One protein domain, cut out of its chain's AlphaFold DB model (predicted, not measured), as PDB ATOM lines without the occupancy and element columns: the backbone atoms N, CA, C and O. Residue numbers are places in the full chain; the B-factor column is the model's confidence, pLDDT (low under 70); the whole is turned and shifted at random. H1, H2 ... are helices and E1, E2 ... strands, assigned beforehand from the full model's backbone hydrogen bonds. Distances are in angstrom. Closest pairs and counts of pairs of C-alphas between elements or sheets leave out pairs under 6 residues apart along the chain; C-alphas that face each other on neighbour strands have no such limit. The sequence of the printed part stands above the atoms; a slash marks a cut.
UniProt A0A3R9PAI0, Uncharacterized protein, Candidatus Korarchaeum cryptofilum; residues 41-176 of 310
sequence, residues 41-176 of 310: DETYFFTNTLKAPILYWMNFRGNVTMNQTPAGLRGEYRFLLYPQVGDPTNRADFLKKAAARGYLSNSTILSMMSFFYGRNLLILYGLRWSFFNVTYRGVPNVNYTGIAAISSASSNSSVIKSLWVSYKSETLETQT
ATOM      1  N   ASP A  41      73.509  40.724   9.725       85.19
ATOM      2  CA  ASP A  41      73.818  39.911  10.909       85.19
ATOM      3  C   ASP A  41      73.066  38.574  10.919       85.19
ATOM      4  O   ASP A  41      73.657  37.531  11.207       85.19
ATOM      5  N   GLU A  42      71.792  38.565  10.518       85.19
ATOM      6  CA  GLU A  42      71.016  37.330  10.371       85.19
ATOM      7  C   GLU A  42      71.607  36.418   9.296       85.19
ATOM      8  O   GLU A  42      71.718  35.210   9.508       85.19
ATOM      9  N   THR A  43      72.047  36.966   8.158       86.75
ATOM     10  CA  THR A  43      72.680  36.155   7.104       86.75
ATOM     11  C   THR A  43      73.962  35.476   7.608       86.75
ATOM     12  O   THR A  43      74.174  34.285   7.355       86.75
ATOM     13  N   TYR A  44      74.772  36.167   8.418       86.50
ATOM     14  CA  TYR A  44      75.946  35.580   9.073       86.50
ATOM     15  C   TYR A  44      75.574  34.531  10.120       86.50
ATOM     16  O   TYR A  44      76.150  33.438  10.132       86.50
ATOM     17  N   PHE A  45      74.592  34.825  10.972       87.56
ATOM     18  CA  PHE A  45      74.095  33.886  11.973       87.56
ATOM     19  C   PHE A  45      73.578  32.594  11.327       87.56
ATOM     20  O   PHE A  45      73.992  31.495  11.716       87.56
ATOM     21  N   PHE A  46      72.733  32.702  10.298       85.81
ATOM     22  CA  PHE A  46      72.232  31.548   9.555       85.81
ATOM     23  C   PHE A  46      73.350  30.827   8.814       85.81
ATOM     24  O   PHE A  46      73.372  29.599   8.823       85.81
ATOM     25  N   THR A  47      74.315  31.550   8.242       85.38
ATOM     26  CA  THR A  47      75.469  30.924   7.587       85.38
ATOM     27  C   THR A  47      76.235  30.016   8.540       85.38
ATOM     28  O   THR A  47      76.517  28.860   8.214       85.38
ATOM     29  N   ASN A  48      76.514  30.506   9.747       86.81
ATOM     30  CA  ASN A  48      77.248  29.755  10.761       86.81
ATOM     31  C   ASN A  48      76.418  28.596  11.331       86.81
ATOM     32  O   ASN A  48      76.928  27.487  11.494       86.81
ATOM     33  N   THR A  49      75.128  28.828  11.579       85.94
ATOM     34  CA  THR A  49      74.216  27.832  12.168       85.94
ATOM     35  C   THR A  49      73.891  26.701  11.195       85.94
ATOM     36  O   THR A  49      73.869  25.529  11.571       85.94
ATOM     37  N   LEU A  50      73.653  27.034   9.927       83.38
ATOM     38  CA  LEU A  50      73.334  26.074   8.868       83.38
ATOM     39  C   LEU A  50      74.583  25.468   8.229       83.38
ATOM     40  O   LEU A  50      74.457  24.527   7.446       83.38
ATOM     41  N   LYS A  51      75.767  26.010   8.545       84.88
ATOM     42  CA  LYS A  51      77.041  25.695   7.886       84.88
ATOM     43  C   LYS A  51      76.928  25.801   6.363       84.88
ATOM     44  O   LYS A  51      77.440  24.954   5.639       84.88
ATOM     45  N   ALA A  52      76.224  26.824   5.884       85.25
ATOM     46  CA  ALA A  52      75.914  27.012   4.473       85.25
ATOM     47  C   ALA A  52      76.068  28.482   4.073       85.25
ATOM     48  O   ALA A  52      75.654  29.337   4.844       85.25
ATOM     49  N   PRO A  53      76.635  28.819   2.901       86.56
ATOM     50  CA  PRO A  53      76.949  30.205   2.554       86.56
ATOM     51  C   PRO A  53      75.693  30.988   2.160       86.56
ATOM     52  O   PRO A  53      75.350  31.104   0.983       86.56
ATOM     53  N   ILE A  54      75.007  31.541   3.153       89.19
ATOM     54  CA  ILE A  54      73.860  32.429   2.984       89.19
ATOM     55  C   ILE A  54      74.352  33.833   3.295       89.19
ATOM     56  O   ILE A  54      74.224  34.308   4.413       89.19
ATOM     57  N   LEU A  55      75.007  34.464   2.324       90.81
ATOM     58  CA  LEU A  55      75.692  35.738   2.527       90.81
ATOM     59  C   LEU A  55      74.940  36.869   1.833       90.81
ATOM     60  O   LEU A  55      74.408  36.676   0.740       90.81
ATOM     61  N   TYR A  56      74.943  38.061   2.433       90.50
ATOM     62  CA  TYR A  56      74.195  39.206   1.907       90.50
ATOM     63  C   TYR A  56      74.609  39.630   0.492       90.50
ATOM     64  O   TYR A  56      73.814  40.196  -0.245       90.50
ATOM     65  N   TRP A  57      75.842  39.341   0.075       90.69
ATOM     66  CA  TRP A  57      76.341  39.637  -1.271       90.69
ATOM     67  C   TRP A  57      76.086  38.508  -2.282       90.69
ATOM     68  O   TRP A  57      76.660  38.514  -3.373       90.69
ATOM     69  N   MET A  58      75.256  37.521  -1.942       92.38
ATOM     70  CA  MET A  58      74.827  36.457  -2.846       92.38
ATOM     71  C   MET A  58      73.381  36.652  -3.295       92.38
ATOM     72  O   MET A  58      72.520  37.116  -2.554       92.38
ATOM     73  N   ASN A  59      73.120  36.238  -4.529       93.19
ATOM     74  CA  ASN A  59      71.793  36.084  -5.085       93.19
ATOM     75  C   ASN A  59      71.353  34.625  -4.978       93.19
ATOM     76  O   ASN A  59      72.090  33.703  -5.344       93.19
ATOM     77  N   PHE A  60      70.113  34.446  -4.551       94.62
ATOM     78  CA  PHE A  60      69.426  33.175  -4.432       94.62
ATOM     79  C   PHE A  60      68.211  33.206  -5.347       94.62
ATOM     80  O   PHE A  60      67.435  34.165  -5.349       94.62
ATOM     81  N   ARG A  61      68.029  32.160  -6.141       96.44
ATOM     82  CA  ARG A  61      66.785  31.940  -6.881       96.44
ATOM     83  C   ARG A  61      66.415  30.486  -6.782       96.44
ATOM     84  O   ARG A  61      67.288  29.626  -6.819       96.44
ATOM     85  N   GLY A  62      65.134  30.193  -6.728       96.56
ATOM     86  CA  GLY A  62      64.710  28.813  -6.811       96.56
ATOM     87  C   GLY A  62      63.259  28.691  -7.183       96.56
ATOM     88  O   GLY A  62      62.471  29.619  -7.020       96.56
ATOM     89  N   ASN A  63      62.919  27.522  -7.697       96.38
ATOM     90  CA  ASN A  63      61.553  27.176  -8.006       96.38
ATOM     91  C   ASN A  63      61.291  25.714  -7.673       96.38
ATOM     92  O   ASN A  63      62.094  24.832  -7.982       96.38
ATOM     93  N   VAL A  64      60.140  25.473  -7.070       95.06
ATOM     94  CA  VAL A  64      59.605  24.145  -6.807       95.06
ATOM     95  C   VAL A  64      58.331  23.996  -7.606       95.06
ATOM     96  O   VAL A  64      57.482  24.883  -7.614       95.06
ATOM     97  N   THR A  65      58.197  22.881  -8.309       95.62
ATOM     98  CA  THR A  65      56.955  22.522  -8.998       95.62
ATOM     99  C   THR A  65      56.634  21.080  -8.681       95.62
ATOM    100  O   THR A  65      57.468  20.204  -8.906       95.62
ATOM    101  N   MET A  66      55.443  20.834  -8.148       95.31
ATOM    102  CA  MET A  66      54.992  19.514  -7.733       95.31
ATOM    103  C   MET A  66      53.540  19.284  -8.121       95.31
ATOM    104  O   MET A  66      52.707  20.182  -8.017       95.31
ATOM    105  N   ASN A  67      53.241  18.046  -8.501       96.19
ATOM    106  CA  ASN A  67      51.907  17.602  -8.871       96.19
ATOM    107  C   ASN A  67      51.590  16.256  -8.219       96.19
ATOM    108  O   ASN A  67      52.481  15.465  -7.889       96.19
ATOM    109  N   GLN A  68      50.302  16.001  -8.012       94.25
ATOM    110  CA  GLN A  68      49.817  14.728  -7.508       94.25
ATOM    111  C   GLN A  68      50.145  13.617  -8.509       94.25
ATOM    112  O   GLN A  68      49.759  13.664  -9.674       94.25
ATOM    113  N   THR A  69      50.807  12.581  -8.011       91.69
ATOM    114  CA  THR A  69      51.060  11.323  -8.719       91.69
ATOM    115  C   THR A  69      50.455  10.163  -7.919       91.69
ATOM    116  O   THR A  69      50.069  10.365  -6.758       91.69
ATOM    117  N   PRO A  70      50.397   8.935  -8.468       89.06
ATOM    118  CA  PRO A  70      50.008   7.756  -7.691       89.06
ATOM    119  C   PRO A  70      50.875   7.530  -6.437       89.06
ATOM    120  O   PRO A  70      50.386   7.017  -5.439       89.06
ATOM    121  N   ALA A  71      52.139   7.975  -6.452       86.00
ATOM    122  CA  ALA A  71      53.095   7.846  -5.345       86.00
ATOM    123  C   ALA A  71      53.137   9.075  -4.404       86.00
ATOM    124  O   ALA A  71      54.125   9.279  -3.684       86.00
ATOM    125  N   GLY A  72      52.106   9.926  -4.445       89.06
ATOM    126  CA  GLY A  72      51.995  11.156  -3.649       89.06
ATOM    127  C   GLY A  72      52.330  12.434  -4.424       89.06
ATOM    128  O   GLY A  72      52.433  12.427  -5.653       89.06
ATOM    129  N   LEU A  73      52.486  13.547  -3.704       92.81
ATOM    130  CA  LEU A  73      52.888  14.828  -4.287       92.81
ATOM    131  C   LEU A  73      54.386  14.775  -4.622       92.81
ATOM    132  O   LEU A  73      55.224  14.685  -3.720       92.81
ATOM    133  N   ARG A  74      54.722  14.795  -5.915       95.31
ATOM    134  CA  ARG A  74      56.095  14.654  -6.426       95.31
ATOM    135  C   ARG A  74      56.419  15.777  -7.399       95.31
ATOM    136  O   ARG A  74      55.531  16.310  -8.060       95.31
ATOM    137  N   GLY A  75      57.694  16.120  -7.495       95.38
ATOM    138  CA  GLY A  75      58.135  17.192  -8.362       95.38
ATOM    139  C   GLY A  75      59.633  17.418  -8.340       95.38
ATOM    140  O   GLY A  75      60.417  16.535  -7.988       95.38
ATOM    141  N   GLU A  76      60.013  18.632  -8.705       95.75
ATOM    142  CA  GLU A  76      61.399  19.050  -8.846       95.75
ATOM    143  C   GLU A  76      61.615  20.398  -8.161       95.75
ATOM    144  O   GLU A  76      60.758  21.283  -8.213       95.75
ATOM    145  N   TYR A  77      62.776  20.539  -7.528       96.19
ATOM    146  CA  TYR A  77      63.270  21.780  -6.959       96.19
ATOM    147  C   TYR A  77      64.562  22.167  -7.674       96.19
ATOM    148  O   TYR A  77      65.565  21.458  -7.565       96.19
ATOM    149  N   ARG A  78      64.549  23.301  -8.379       97.06
ATOM    150  CA  ARG A  78      65.763  23.938  -8.898       97.06
ATOM    151  C   ARG A  78      66.166  25.110  -8.022       97.06
ATOM    152  O   ARG A  78      65.324  25.883  -7.565       97.06
ATOM    153  N   PHE A  79      67.464  25.254  -7.833       96.38
ATOM    154  CA  PHE A  79      68.067  26.274  -6.998       96.38
ATOM    155  C   PHE A  79      69.302  26.847  -7.688       96.38
ATOM    156  O   PHE A  79      70.108  26.111  -8.248       96.38
ATOM    157  N   LEU A  80      69.442  28.164  -7.647       96.56
ATOM    158  CA  LEU A  80      70.582  28.905  -8.154       96.56
ATOM    159  C   LEU A  80      71.152  29.762  -7.030       96.56
ATOM    160  O   LEU A  80      70.423  30.488  -6.351       96.56
ATOM    161  N   LEU A  81      72.470  29.716  -6.909       95.00
ATOM    162  CA  LEU A  81      73.264  30.489  -5.969       95.00
ATOM    163  C   LEU A  81      74.395  31.166  -6.730       95.00
ATOM    164  O   LEU A  81      75.181  30.480  -7.377       95.00
ATOM    165  N   TYR A  82      74.519  32.485  -6.663       94.38
ATOM    166  CA  TYR A  82      75.619  33.173  -7.338       94.38
ATOM    167  C   TYR A  82      75.947  34.520  -6.689       94.38
ATOM    168  O   TYR A  82      75.051  35.190  -6.187       94.38
ATOM    169  N   PRO A  83      77.220  34.945  -6.677       92.81
ATOM    170  CA  PRO A  83      77.628  36.203  -6.058       92.81
ATOM    171  C   PRO A  83      77.126  37.403  -6.861       92.81
ATOM    172  O   PRO A  83      77.113  37.354  -8.088       92.81
ATOM    173  N   GLN A  84      76.780  38.494  -6.182       89.06
ATOM    174  CA  GLN A  84      76.534  39.807  -6.781       89.06
ATOM    175  C   GLN A  84      77.827  40.443  -7.298       89.06
ATOM    176  O   GLN A  84      78.923  40.122  -6.824       89.06
ATOM    177  N   VAL A  85      77.679  41.405  -8.216       86.56
ATOM    178  CA  VAL A  85      78.779  42.278  -8.658       86.56
ATOM    179  C   VAL A  85      79.475  42.888  -7.437       86.56
ATOM    180  O   VAL A  85      78.825  43.345  -6.498       86.56
ATOM    181  N   GLY A  86      80.803  42.867  -7.426       84.94
ATOM    182  CA  GLY A  86      81.615  43.439  -6.354       84.94
ATOM    183  C   GLY A  86      83.091  43.164  -6.595       84.94
ATOM    184  O   GLY A  86      83.483  42.955  -7.736       84.94
ATOM    185  N   ASP A  87      83.896  43.137  -5.530       83.94
ATOM    186  CA  ASP A  87      85.333  42.853  -5.630       83.94
ATOM    187  C   ASP A  87      85.600  41.486  -6.303       83.94
ATOM    188  O   ASP A  87      85.324  40.434  -5.699       83.94
ATOM    189  N   PRO A  88      86.153  41.477  -7.532       82.75
ATOM    190  CA  PRO A  88      86.435  40.256  -8.281       82.75
ATOM    191  C   PRO A  88      87.394  39.316  -7.553       82.75
ATOM    192  O   PRO A  88      87.226  38.097  -7.619       82.75
ATOM    193  N   THR A  89      88.362  39.872  -6.822       83.81
ATOM    194  CA  THR A  89      89.439  39.131  -6.146       83.81
ATOM    195  C   THR A  89      88.877  38.147  -5.124       83.81
ATOM    196  O   THR A  89      89.348  37.011  -4.987       83.81
ATOM    197  N   ASN A  90      87.822  38.581  -4.437       84.31
ATOM    198  CA  ASN A  90      87.187  37.837  -3.364       84.31
ATOM    199  C   ASN A  90      85.961  37.048  -3.832       84.31
ATOM    200  O   ASN A  90      85.748  35.929  -3.364       84.31
ATOM    201  N   ARG A  91      85.160  37.590  -4.759       89.12
ATOM    202  CA  ARG A  91      83.843  37.022  -5.097       89.12
ATOM    203  C   ARG A  91      83.838  36.095  -6.312       89.12
ATOM    204  O   ARG A  91      83.027  35.172  -6.331       89.12
ATOM    205  N   ALA A  92      84.712  36.292  -7.304       88.25
ATOM    206  CA  ALA A  92      84.613  35.584  -8.589       88.25
ATOM    207  C   ALA A  92      84.750  34.054  -8.453       88.25
ATOM    208  O   ALA A  92      83.932  33.299  -8.982       88.25
ATOM    209  N   ASP A  93      85.724  33.597  -7.666       89.75
ATOM    210  CA  ASP A  93      85.984  32.170  -7.432       89.75
ATOM    211  C   ASP A  93      85.618  31.706  -6.017       89.75
ATOM    212  O   ASP A  93      86.018  30.615  -5.605       89.75
ATOM    213  N   PHE A  94      84.851  32.499  -5.261       92.56
ATOM    214  CA  PHE A  94      84.485  32.154  -3.884       92.56
ATOM    215  C   PHE A  94      83.868  30.755  -3.789       92.56
ATOM    216  O   PHE A  94      84.333  29.934  -3.002       92.56
ATOM    217  N   LEU A  95      82.861  30.453  -4.620       92.75
ATOM    218  CA  LEU A  95      82.157  29.166  -4.573       92.75
ATOM    219  C   LEU A  95      83.060  27.993  -4.987       92.75
ATOM    220  O   LEU A  95      82.988  26.932  -4.370       92.75
ATOM    221  N   LYS A  96      83.969  28.178  -5.958       91.69
ATOM    222  CA  LYS A  96      84.959  27.142  -6.313       91.69
ATOM    223  C   LYS A  96      85.909  26.871  -5.152       91.69
ATOM    224  O   LYS A  96      86.122  25.717  -4.788       91.69
ATOM    225  N   LYS A  97      86.447  27.932  -4.541       92.12
ATOM    226  CA  LYS A  97      87.346  27.839  -3.380       92.12
ATOM    227  C   LYS A  97      86.635  27.202  -2.182       92.12
ATOM    228  O   LYS A  97      87.225  26.365  -1.508       92.12
ATOM    229  N   ALA A  98      85.376  27.559  -1.936       90.31
ATOM    230  CA  ALA A  98      84.566  26.987  -0.864       90.31
ATOM    231  C   ALA A  98      84.322  25.482  -1.071       90.31
ATOM    232  O   ALA A  98      84.488  24.710  -0.128       90.31
ATOM    233  N   ALA A  99      84.018  25.047  -2.297       91.38
ATOM    234  CA  ALA A  99      83.879  23.626  -2.617       91.38
ATOM    235  C   ALA A  99      85.201  22.860  -2.507       91.38
ATOM    236  O   ALA A  99      85.233  21.802  -1.886       91.38
ATOM    237  N   ALA A 100      86.304  23.413  -3.021       91.19
ATOM    238  CA  ALA A 100      87.627  22.794  -2.915       91.19
ATOM    239  C   ALA A 100      88.088  22.621  -1.455       91.19
ATOM    240  O   ALA A 100      88.806  21.679  -1.139       91.19
ATOM    241  N   ARG A 101      87.649  23.510  -0.555       90.31
ATOM    242  CA  ARG A 101      87.902  23.434   0.893       90.31
ATOM    243  C   ARG A 101      86.892  22.565   1.657       90.31
ATOM    244  O   ARG A 101      86.981  22.478   2.876       90.31
ATOM    245  N   GLY A 102      85.922  21.955   0.974       86.00
ATOM    246  CA  GLY A 102      84.905  21.098   1.591       86.00
ATOM    247  C   GLY A 102      83.763  21.834   2.302       86.00
ATOM    248  O   GLY A 102      82.930  21.184   2.926       86.00
ATOM    249  N   TYR A 103      83.671  23.165   2.189       86.31
ATOM    250  CA  TYR A 103      82.563  23.951   2.759       86.31
ATOM    251  C   TYR A 103      81.275  23.867   1.937       86.31
ATOM    252  O   TYR A 103      80.220  24.276   2.408       86.31
ATOM    253  N   LEU A 104      81.353  23.372   0.701       90.44
ATOM    254  CA  LEU A 104      80.194  23.110  -0.142       90.44
ATOM    255  C   LEU A 104      80.129  21.625  -0.464       90.44
ATOM    256  O   LEU A 104      80.987  21.074  -1.148       90.44
ATOM    257  N   SER A 105      79.077  20.997   0.039       90.38
ATOM    258  CA  SER A 105      78.770  19.582  -0.121       90.38
ATOM    259  C   SER A 105      77.291  19.405  -0.463       90.38
ATOM    260  O   SER A 105      76.497  20.341  -0.346       90.38
ATOM    261  N   ASN A 106      76.881  18.182  -0.808       91.25
ATOM    262  CA  ASN A 106      75.467  17.874  -1.036       91.25
ATOM    263  C   ASN A 106      74.586  18.230   0.173       91.25
ATOM    264  O   ASN A 106      73.512  18.796  -0.003       91.25
ATOM    265  N   SER A 107      75.048  17.961   1.399       89.94
ATOM    266  CA  SER A 107      74.304  18.326   2.613       89.94
ATOM    267  C   SER A 107      74.191  19.840   2.790       89.94
ATOM    268  O   SER A 107      73.150  20.331   3.224       89.94
ATOM    269  N   THR A 108      75.227  20.584   2.402       91.75
ATOM    270  CA  THR A 108      75.227  22.051   2.446       91.75
ATOM    271  C   THR A 108      74.199  22.620   1.474       91.75
ATOM    272  O   THR A 108      73.346  23.410   1.871       91.75
ATOM    273  N   ILE A 109      74.216  22.163   0.217       92.56
ATOM    274  CA  ILE A 109      73.264  22.604  -0.812       92.56
ATOM    275  C   ILE A 109      71.826  22.239  -0.424       92.56
ATOM    276  O   ILE A 109      70.943  23.089  -0.514       92.56
ATOM    277  N   LEU A 110      71.591  21.023   0.085       90.75
ATOM    278  CA  LEU A 110      70.281  20.635   0.621       90.75
ATOM    279  C   LEU A 110      69.839  21.550   1.769       90.75
ATOM    280  O   LEU A 110      68.691  21.979   1.789       90.75
ATOM    281  N   SER A 111      70.745  21.902   2.685       90.06
ATOM    282  CA  SER A 111      70.436  22.803   3.803       90.06
ATOM    283  C   SER A 111      70.032  24.198   3.324       90.06
ATOM    284  O   SER A 111      69.087  24.774   3.865       90.06
ATOM    285  N   MET A 112      70.683  24.721   2.278       91.62
ATOM    286  CA  MET A 112      70.296  25.990   1.644       91.62
ATOM    287  C   MET A 112      68.920  25.893   0.987       91.62
ATOM    288  O   MET A 112      68.063  26.743   1.219       91.62
ATOM    289  N   MET A 113      68.687  24.834   0.210       91.94
ATOM    290  CA  MET A 113      67.399  24.570  -0.435       91.94
ATOM    291  C   MET A 113      66.268  24.497   0.607       91.94
ATOM    292  O   MET A 113      65.253  25.180   0.480       91.94
ATOM    293  N   SER A 114      66.460  23.746   1.692       88.38
ATOM    294  CA  SER A 114      65.486  23.646   2.785       88.38
ATOM    295  C   SER A 114      65.273  24.963   3.534       88.38
ATOM    296  O   SER A 114      64.154  25.235   3.960       88.38
ATOM    297  N   PHE A 115      66.308  25.793   3.696       88.94
ATOM    298  CA  PHE A 115      66.178  27.104   4.340       88.94
ATOM    299  C   PHE A 115      65.264  28.049   3.557       88.94
ATOM    300  O   PHE A 115      64.455  28.750   4.160       88.94
ATOM    301  N   PHE A 116      65.367  28.065   2.225       87.50
ATOM    302  CA  PHE A 116      64.522  28.940   1.414       87.50
ATOM    303  C   PHE A 116      63.101  28.407   1.238       87.50
ATOM    304  O   PHE A 116      62.199  29.220   1.078       87.50
ATOM    305  N   TYR A 117      62.886  27.092   1.298       76.81
ATOM    306  CA  TYR A 117      61.564  26.489   1.090       76.81
ATOM    307  C   TYR A 117      60.793  26.142   2.386       76.81
ATOM    308  O   TYR A 117      59.645  25.714   2.331       76.81
ATOM    309  N   GLY A 118      61.375  26.353   3.568       65.62
ATOM    310  CA  GLY A 118      60.766  25.955   4.843       65.62
ATOM    311  C   GLY A 118      61.030  24.475   5.147       65.62
ATOM    312  O   GLY A 118      60.718  23.573   4.366       65.62
ATOM    313  N   ARG A 119      61.650  24.218   6.303       56.41
ATOM    314  CA  ARG A 119      62.400  22.981   6.601       56.41
ATOM    315  C   ARG A 119      61.592  21.676   6.649       56.41
ATOM    316  O   ARG A 119      62.207  20.618   6.600       56.41
ATOM    317  N   ASN A 120      60.259  21.721   6.706       59.38
ATOM    318  CA  ASN A 120      59.443  20.558   7.097       59.38
ATOM    319  C   ASN A 120      58.388  20.115   6.071       59.38
ATOM    320  O   ASN A 120      57.573  19.244   6.367       59.38
ATOM    321  N   LEU A 121      58.376  20.695   4.869       71.19
ATOM    322  CA  LEU A 121      57.324  20.420   3.881       71.19
ATOM    323  C   LEU A 121      57.742  19.448   2.780       71.19
ATOM    324  O   LEU A 121      56.889  18.740   2.231       71.19
ATOM    325  N   LEU A 122      59.039  19.427   2.459       84.88
ATOM    326  CA  LEU A 122      59.594  18.627   1.377       84.88
ATOM    327  C   LEU A 122      60.653  17.663   1.871       84.88
ATOM    328  O   LEU A 122      61.568  18.018   2.607       84.88
ATOM    329  N   ILE A 123      60.580  16.466   1.319       89.50
ATOM    330  CA  ILE A 123      61.652  15.492   1.311       89.50
ATOM    331  C   ILE A 123      62.373  15.654  -0.026       89.50
ATOM    332  O   ILE A 123      61.779  15.435  -1.089       89.50
ATOM    333  N   LEU A 124      63.640  16.058   0.040       91.31
ATOM    334  CA  LEU A 124      64.512  16.271  -1.112       91.31
ATOM    335  C   LEU A 124      65.444  15.071  -1.296       91.31
ATOM    336  O   LEU A 124      66.038  14.589  -0.332       91.31
ATOM    337  N   TYR A 125      65.576  14.583  -2.525       90.38
ATOM    338  CA  TYR A 125      66.443  13.453  -2.858       90.38
ATOM    339  C   TYR A 125      66.964  13.541  -4.293       90.38
ATOM    340  O   TYR A 125      66.427  14.261  -5.133       90.38
ATOM    341  N   GLY A 126      68.029  12.787  -4.579       92.19
ATOM    342  CA  GLY A 126      68.644  12.782  -5.907       92.19
ATOM    343  C   GLY A 126      69.292  14.116  -6.278       92.19
ATOM    344  O   GLY A 126      69.283  14.479  -7.451       92.19
ATOM    345  N   LEU A 127      69.829  14.848  -5.291       94.88
ATOM    346  CA  LEU A 127      70.493  16.131  -5.510       94.88
ATOM    347  C   LEU A 127      71.621  15.991  -6.539       94.88
ATOM    348  O   LEU A 127      72.522  15.162  -6.394       94.88
ATOM    349  N   ARG A 128      71.604  16.876  -7.529       95.62
ATOM    350  CA  ARG A 128      72.706  17.119  -8.459       95.62
ATOM    351  C   ARG A 128      72.980  18.611  -8.481       95.62
ATOM    352  O   ARG A 128      72.043  19.406  -8.477       95.62
ATOM    353  N   TRP A 129      74.244  19.000  -8.520       96.44
ATOM    354  CA  TRP A 129      74.612  20.400  -8.673       96.44
ATOM    355  C   TRP A 129      75.894  20.546  -9.484       96.44
ATOM    356  O   TRP A 129      76.712  19.628  -9.546       96.44
ATOM    357  N   SER A 130      76.042  21.692 -10.137       96.38
ATOM    358  CA  SER A 130      77.194  22.030 -10.965       96.38
ATOM    359  C   SER A 130      77.518  23.516 -10.871       96.38
ATOM    360  O   SER A 130      76.684  24.341 -10.487       96.38
ATOM    361  N   PHE A 131      78.753  23.859 -11.229       96.62
ATOM    362  CA  PHE A 131      79.150  25.247 -11.403       96.62
ATOM    363  C   PHE A 131      78.688  25.787 -12.753       96.62
ATOM    364  O   PHE A 131      78.675  25.068 -13.752       96.62
ATOM    365  N   PHE A 132      78.378  27.077 -12.789       94.81
ATOM    366  CA  PHE A 132      78.139  27.817 -14.021       94.81
ATOM    367  C   PHE A 132      78.792  29.198 -13.949       94.81
ATOM    368  O   PHE A 132      79.059  29.714 -12.863       94.81
ATOM    369  N   ASN A 133      79.059  29.797 -15.108       91.88
ATOM    370  CA  ASN A 133      79.626  31.139 -15.181       91.88
ATOM    371  C   ASN A 133      78.517  32.193 -15.170       91.88
ATOM    372  O   ASN A 133      77.508  32.064 -15.864       91.88
ATOM    373  N   VAL A 134      78.741  33.253 -14.404       88.62
ATOM    374  CA  VAL A 134      77.882  34.430 -14.299       88.62
ATOM    375  C   VAL A 134      78.661  35.630 -14.800       88.62
ATOM    376  O   VAL A 134      79.671  36.020 -14.214       88.62
ATOM    377  N   THR A 135      78.171  36.226 -15.880       84.56
ATOM    378  CA  THR A 135      78.750  37.426 -16.480       84.56
ATOM    379  C   THR A 135      77.750  38.566 -16.340       84.56
ATOM    380  O   THR A 135      76.597  38.452 -16.762       84.56
ATOM    381  N   TYR A 136      78.182  39.668 -15.734       81.50
ATOM    382  CA  TYR A 136      77.355  40.855 -15.537       81.50
ATOM    383  C   TYR A 136      77.586  41.864 -16.660       81.50
ATOM    384  O   TYR A 136      78.723  42.120 -17.050       81.50
ATOM    385  N   ARG A 137      76.507  42.453 -17.186       72.56
ATOM    386  CA  ARG A 137      76.608  43.513 -18.201       72.56
ATOM    387  C   ARG A 137      77.175  44.789 -17.567       72.56
ATOM    388  O   ARG A 137      76.734  45.172 -16.491       72.56
ATOM    389  N   GLY A 138      78.101  45.460 -18.256       65.69
ATOM    390  CA  GLY A 138      78.621  46.777 -17.852       65.69
ATOM    391  C   GLY A 138      79.778  46.766 -16.842       65.69
ATOM    392  O   GLY A 138      80.230  47.830 -16.438       65.69
ATOM    393  N   VAL A 139      80.285  45.593 -16.461       61.50
ATOM    394  CA  VAL A 139      81.506  45.413 -15.653       61.50
ATOM    395  C   VAL A 139      82.590  44.857 -16.593       61.50
ATOM    396  O   VAL A 139      82.221  44.110 -17.506       61.50
ATOM    397  N   PRO A 140      83.899  45.174 -16.443       58.75
ATOM    398  CA  PRO A 140      84.958  44.448 -17.161       58.75
ATOM    399  C   PRO A 140      84.724  42.932 -17.070       58.75
ATOM    400  O   PRO A 140      84.156  42.493 -16.075       58.75
ATOM    401  N   ASN A 141      85.129  42.164 -18.096       69.69
ATOM    402  CA  ASN A 141      84.843  40.727 -18.310       69.69
ATOM    403  C   ASN A 141      85.276  39.805 -17.142       69.69
ATOM    404  O   ASN A 141      86.161  38.964 -17.278       69.69
ATOM    405  N   VAL A 142      84.648  39.947 -15.981       77.69
ATOM    406  CA  VAL A 142      84.857  39.139 -14.789       77.69
ATOM    407  C   VAL A 142      83.757  38.095 -14.780       77.69
ATOM    408  O   VAL A 142      82.576  38.406 -14.616       77.69
ATOM    409  N   ASN A 143      84.162  36.844 -14.963       85.00
ATOM    410  CA  ASN A 143      83.272  35.706 -14.817       85.00
ATOM    411  C   ASN A 143      83.235  35.300 -13.350       85.00
ATOM    412  O   ASN A 143      84.233  34.847 -12.791       85.00
ATOM    413  N   TYR A 144      82.072  35.451 -12.740       90.88
ATOM    414  CA  TYR A 144      81.817  34.943 -11.406       90.88
ATOM    415  C   TYR A 144      81.336  33.499 -11.494       90.88
ATOM    416  O   TYR A 144      80.689  33.101 -12.460       90.88
ATOM    417  N   THR A 145      81.618  32.707 -10.469       93.88
ATOM    418  CA  THR A 145      81.122  31.335 -10.386       93.88
ATOM    419  C   THR A 145      79.798  31.308  -9.636       93.88
ATOM    420  O   THR A 145      79.735  31.760  -8.494       93.88
ATOM    421  N   GLY A 146      78.764  30.739 -10.252       95.62
ATOM    422  CA  GLY A 146      77.510  30.348  -9.611       95.62
ATOM    423  C   GLY A 146      77.399  28.830  -9.441       95.62
ATOM    424  O   GLY A 146      78.153  28.068 -10.045       95.62
ATOM    425  N   ILE A 147      76.439  28.388  -8.633       96.62
ATOM    426  CA  ILE A 147      76.026  26.992  -8.466       96.62
ATOM    427  C   ILE A 147      74.575  26.847  -8.894       96.62
ATOM    428  O   ILE A 147      73.703  27.568  -8.410       96.62
ATOM    429  N   ALA A 148      74.326  25.895  -9.785       97.38
ATOM    430  CA  ALA A 148      72.994  25.439 -10.130       97.38
ATOM    431  C   ALA A 148      72.781  24.058  -9.517       97.38
ATOM    432  O   ALA A 148      73.604  23.164  -9.694       97.38
ATOM    433  N   ALA A 149      71.684  23.890  -8.795       96.94
ATOM    434  CA  ALA A 149      71.305  22.657  -8.137       96.94
ATOM    435  C   ALA A 149      69.891  22.249  -8.546       96.94
ATOM    436  O   ALA A 149      69.017  23.083  -8.787       96.94
ATOM    437  N   ILE A 150      69.676  20.946  -8.618       96.94
ATOM    438  CA  ILE A 150      68.406  20.319  -8.945       96.94
ATOM    439  C   ILE A 150      68.222  19.107  -8.041       96.94
ATOM    440  O   ILE A 150      69.138  18.307  -7.849       96.94
ATOM    441  N   SER A 151      67.038  18.978  -7.462       95.81
ATOM    442  CA  SER A 151      66.663  17.849  -6.621       95.81
ATOM    443  C   SER A 151      65.256  17.411  -6.979       95.81
ATOM    444  O   SER A 151      64.390  18.243  -7.258       95.81
ATOM    445  N   SER A 152      64.991  16.113  -6.895       95.25
ATOM    446  CA  SER A 152      63.613  15.652  -6.798       95.25
ATOM    447  C   SER A 152      63.038  16.092  -5.454       95.25
ATOM    448  O   SER A 152      63.749  16.133  -4.444       95.25
ATOM    449  N   ALA A 153      61.756  16.433  -5.459       93.38
ATOM    450  CA  ALA A 153      61.008  16.851  -4.287       93.38
ATOM    451  C   ALA A 153      59.790  15.948  -4.105       93.38
ATOM    452  O   ALA A 153      59.103  15.582  -5.063       93.38
ATOM    453  N   SER A 154      59.487  15.617  -2.858       92.94
ATOM    454  CA  SER A 154      58.246  14.944  -2.488       92.94
ATOM    455  C   SER A 154      57.676  15.500  -1.203       92.94
ATOM    456  O   SER A 154      58.421  16.027  -0.384       92.94
ATOM    457  N   SER A 155      56.366  15.388  -1.024       89.44
ATOM    458  CA  SER A 155      55.702  15.779   0.215       89.44
ATOM    459  C   SER A 155      54.793  14.660   0.697       89.44
ATOM    460  O   SER A 155      54.160  13.970  -0.105       89.44
ATOM    461  N   ASN A 156      54.701  14.530   2.018       84.56
ATOM    462  CA  ASN A 156      53.775  13.615   2.678       84.56
ATOM    463  C   ASN A 156      52.359  14.202   2.796       84.56
ATOM    464  O   ASN A 156      51.480  13.559   3.364       84.56
ATOM    465  N   SER A 157      52.123  15.416   2.288       86.75
ATOM    466  CA  SER A 157      50.791  16.013   2.311       86.75
ATOM    467  C   SER A 157      49.802  15.178   1.496       86.75
ATOM    468  O   SER A 157      49.962  14.989   0.291       86.75
ATOM    469  N   SER A 158      48.747  14.700   2.155       87.44
ATOM    470  CA  SER A 158      47.634  13.992   1.512       87.44
ATOM    471  C   SER A 158      46.639  14.944   0.836       87.44
ATOM    472  O   SER A 158      45.873  14.521  -0.040       87.44
ATOM    473  N   VAL A 159      46.677  16.220   1.233       92.56
ATOM    474  CA  VAL A 159      45.702  17.262   0.896       92.56
ATOM    475  C   VAL A 159      46.155  18.121  -0.283       92.56
ATOM    476  O   VAL A 159      45.330  18.473  -1.122       92.56
ATOM    477  N   ILE A 160      47.444  18.457  -0.383       94.38
ATOM    478  CA  ILE A 160      47.954  19.288  -1.481       94.38
ATOM    479  C   ILE A 160      47.991  18.467  -2.775       94.38
ATOM    480  O   ILE A 160      48.620  17.413  -2.844       94.38
ATOM    481  N   LYS A 161      47.309  18.964  -3.807       95.38
ATOM    482  CA  LYS A 161      47.218  18.356  -5.140       95.38
ATOM    483  C   LYS A 161      48.295  18.895  -6.080       95.38
ATOM    484  O   LYS A 161      48.866  18.128  -6.851       95.38
ATOM    485  N   SER A 162      48.562  20.193  -6.038       96.19
ATOM    486  CA  SER A 162      49.626  20.822  -6.821       96.19
ATOM    487  C   SER A 162      50.240  21.979  -6.046       96.19
ATOM    488  O   SER A 162      49.585  22.600  -5.205       96.19
ATOM    489  N   LEU A 163      51.521  22.224  -6.300       95.69
ATOM    490  CA  LEU A 163      52.301  23.245  -5.621       95.69
ATOM    491  C   LEU A 163      53.323  23.826  -6.582       95.69
ATOM    492  O   LEU A 163      54.129  23.104  -7.169       95.69
ATOM    493  N   TRP A 164      53.295  25.139  -6.717       96.25
ATOM    494  CA  TRP A 164      54.300  25.906  -7.416       96.25
ATOM    495  C   TRP A 164      54.784  27.015  -6.495       96.25
ATOM    496  O   TRP A 164      53.990  27.775  -5.949       96.25
ATOM    497  N   VAL A 165      56.092  27.092  -6.310       95.38
ATOM    498  CA  VAL A 165      56.731  28.166  -5.557       95.38
ATOM    499  C   VAL A 165      57.894  28.664  -6.376       95.38
ATOM    500  O   VAL A 165      58.682  27.867  -6.880       95.38
ATOM    501  N   SER A 166      58.034  29.971  -6.467       96.19
ATOM    502  CA  SER A 166      59.215  30.625  -7.003       96.19
ATOM    503  C   SER A 166      59.705  31.636  -5.988       96.19
ATOM    504  O   SER A 166      58.903  32.299  -5.335       96.19
ATOM    505  N   TYR A 167      61.016  31.765  -5.851       95.44
ATOM    506  CA  TYR A 167      61.601  32.831  -5.063       95.44
ATOM    507  C   TYR A 167      62.838  33.406  -5.727       95.44
ATOM    508  O   TYR A 167      63.569  32.736  -6.469       95.44
ATOM    509  N   LYS A 168      63.083  34.671  -5.420       95.44
ATOM    510  CA  LYS A 168      64.282  35.402  -5.810       95.44
ATOM    511  C   LYS A 168      64.712  36.280  -4.647       95.44
ATOM    512  O   LYS A 168      63.865  36.813  -3.936       95.44
ATOM    513  N   SER A 169      66.015  36.424  -4.470       94.19
ATOM    514  CA  SER A 169      66.563  37.400  -3.548       94.19
ATOM    515  C   SER A 169      67.067  38.637  -4.275       94.19
ATOM    516  O   SER A 169      67.532  38.568  -5.418       94.19
ATOM    517  N   GLU A 170      67.038  39.741  -3.554       91.75
ATOM    518  CA  GLU A 170      67.733  40.977  -3.870       91.75
ATOM    519  C   GLU A 170      68.352  41.537  -2.595       91.75
ATOM    520  O   GLU A 170      67.865  41.278  -1.496       91.75
ATOM    521  N   THR A 171      69.449  42.272  -2.733       89.38
ATOM    522  CA  THR A 171      70.113  42.902  -1.590       89.38
ATOM    523  C   THR A 171      69.977  44.401  -1.720       89.38
ATOM    524  O   THR A 171      70.309  44.972  -2.757       89.38
ATOM    525  N   LEU A 172      69.482  45.024  -0.660       87.00
ATOM    526  CA  LEU A 172      69.375  46.470  -0.538       87.00
ATOM    527  C   LEU A 172      70.730  47.077  -0.162       87.00
ATOM    528  O   LEU A 172      71.611  46.394   0.363       87.00
ATOM    529  N   GLU A 173      70.877  48.386  -0.353       80.75
ATOM    530  CA  GLU A 173      72.094  49.125   0.020       80.75
ATOM    531  C   GLU A 173      72.472  48.940   1.501       80.75
ATOM    532  O   GLU A 173      73.650  48.915   1.853       80.75
ATOM    533  N   THR A 174      71.478  48.702   2.360       80.50
ATOM    534  CA  THR A 174      71.625  48.411   3.794       80.50
ATOM    535  C   THR A 174      72.151  47.003   4.105       80.50
ATOM    536  O   THR A 174      72.077  46.568   5.251       80.50
ATOM    537  N   GLN A 175      72.626  46.249   3.106       86.00
ATOM    538  CA  GLN A 175      73.020  44.834   3.227       86.00
ATOM    539  C   GLN A 175      71.884  43.911   3.698       86.00
ATOM    540  O   GLN A 175      72.116  42.773   4.102       86.00
ATOM    541  N   THR A 176      70.642  44.387   3.627       88.62
ATOM    542  CA  THR A 176      69.456  43.579   3.902       88.62
ATOM    543  C   THR A 176      69.113  42.773   2.661       88.62
ATOM    544  O   THR A 176      68.928  43.341   1.584       88.62
TER     545      THR A 176
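This is residues 41 to 176 of the 310 residues of an uncharacterized protein of Candidatus Korarchaeum cryptofilum (UniProt A0A3R9PAI0). What shape comes first to the eye? A long, twisted wall of five antiparallel strands runs along the longest axis, and H4 packs on one face of it, with H1 beyond H4 and off the sheet. H2 and H3 graze the sheet near one end of its strands. What is it built of? The 136 printed residues hold four named helices and five named strands, along the chain H1, E1, E2, H2, H3, H4, E3, E4, E5, with the sheet in the order E3, E4, E2, E1, E5. The class is mixed, in two layers, a helix on one face of a sheet; the whole is compact, with a radius of gyration of the C-alphas of 16.0 A, yet elongated, spanning 51 by 30 by 29 A.

How are the strands paired? E3, residues 123 to 135, and E4, residues 143 to 155, form a hairpin at 162 degrees, with N 128 and O 150 2.9 A apart. E4 neighbours E2, residues 72 to 83, at 165 degrees, with N 149 and O 79 2.8 A apart. E2 forms a hairpin with E1, residues 58 to 69, at 169 degrees, with N 63 and O 78 2.9 A apart. What lies at the other edge? E1 neighbours the edge strand E5, residues 160 to 171, at 175 degrees, with N 64 and O 165 2.8 A apart. Where are the helices? H4, residues 106 to 117, is on the sheet, its closest C-alphas to E2 being Met 113 and Phe 79, 6.8 A. H1, residues 41 to 50, is not on the sheet and only just touches H4, by residues 108 to 112 alone, with 3 pairs of C-alphas within 8 A, the closest Leu 50 and Ser 111 at 6.7 A, at a steep tilt of 47 degrees, opposite ways. H2, residues 88 to 91, and H3, residues 94 to 100, only graze the sheet, H3 with residues 94 to 96, where the C-alphas of Leu 95 and Thr 145 of E4 are its closest, 6.3 A. How do the helix backbones run? In H1, H3 and H4 every O i to N i+4 pair is within hydrogen-bond range; H2 is too short for such a pair.

How long are the strands? From first to last C-alpha E4 measures 37.2 A, E2 35.9 A, E1 35.1 A, E3 33.0 A and E5 32.4 A; E3 bends by 76 degrees at residue 126. Where are the anchors? H1 begins at C-alpha 41 (73.818, 39.911, 10.909), and E5 ends at C-alpha 171 (70.113, 42.902, -1.590). H4 spans 16.5 A and H1 14.0 A.

How large is it? The two C-alphas farthest apart, Pro 140 and Ser 158, are 51.7 A apart. Is it continuous and confident? The printed part has no cut and no long link, and residues 118 to 120 and 138 to 141 have pLDDT under 70.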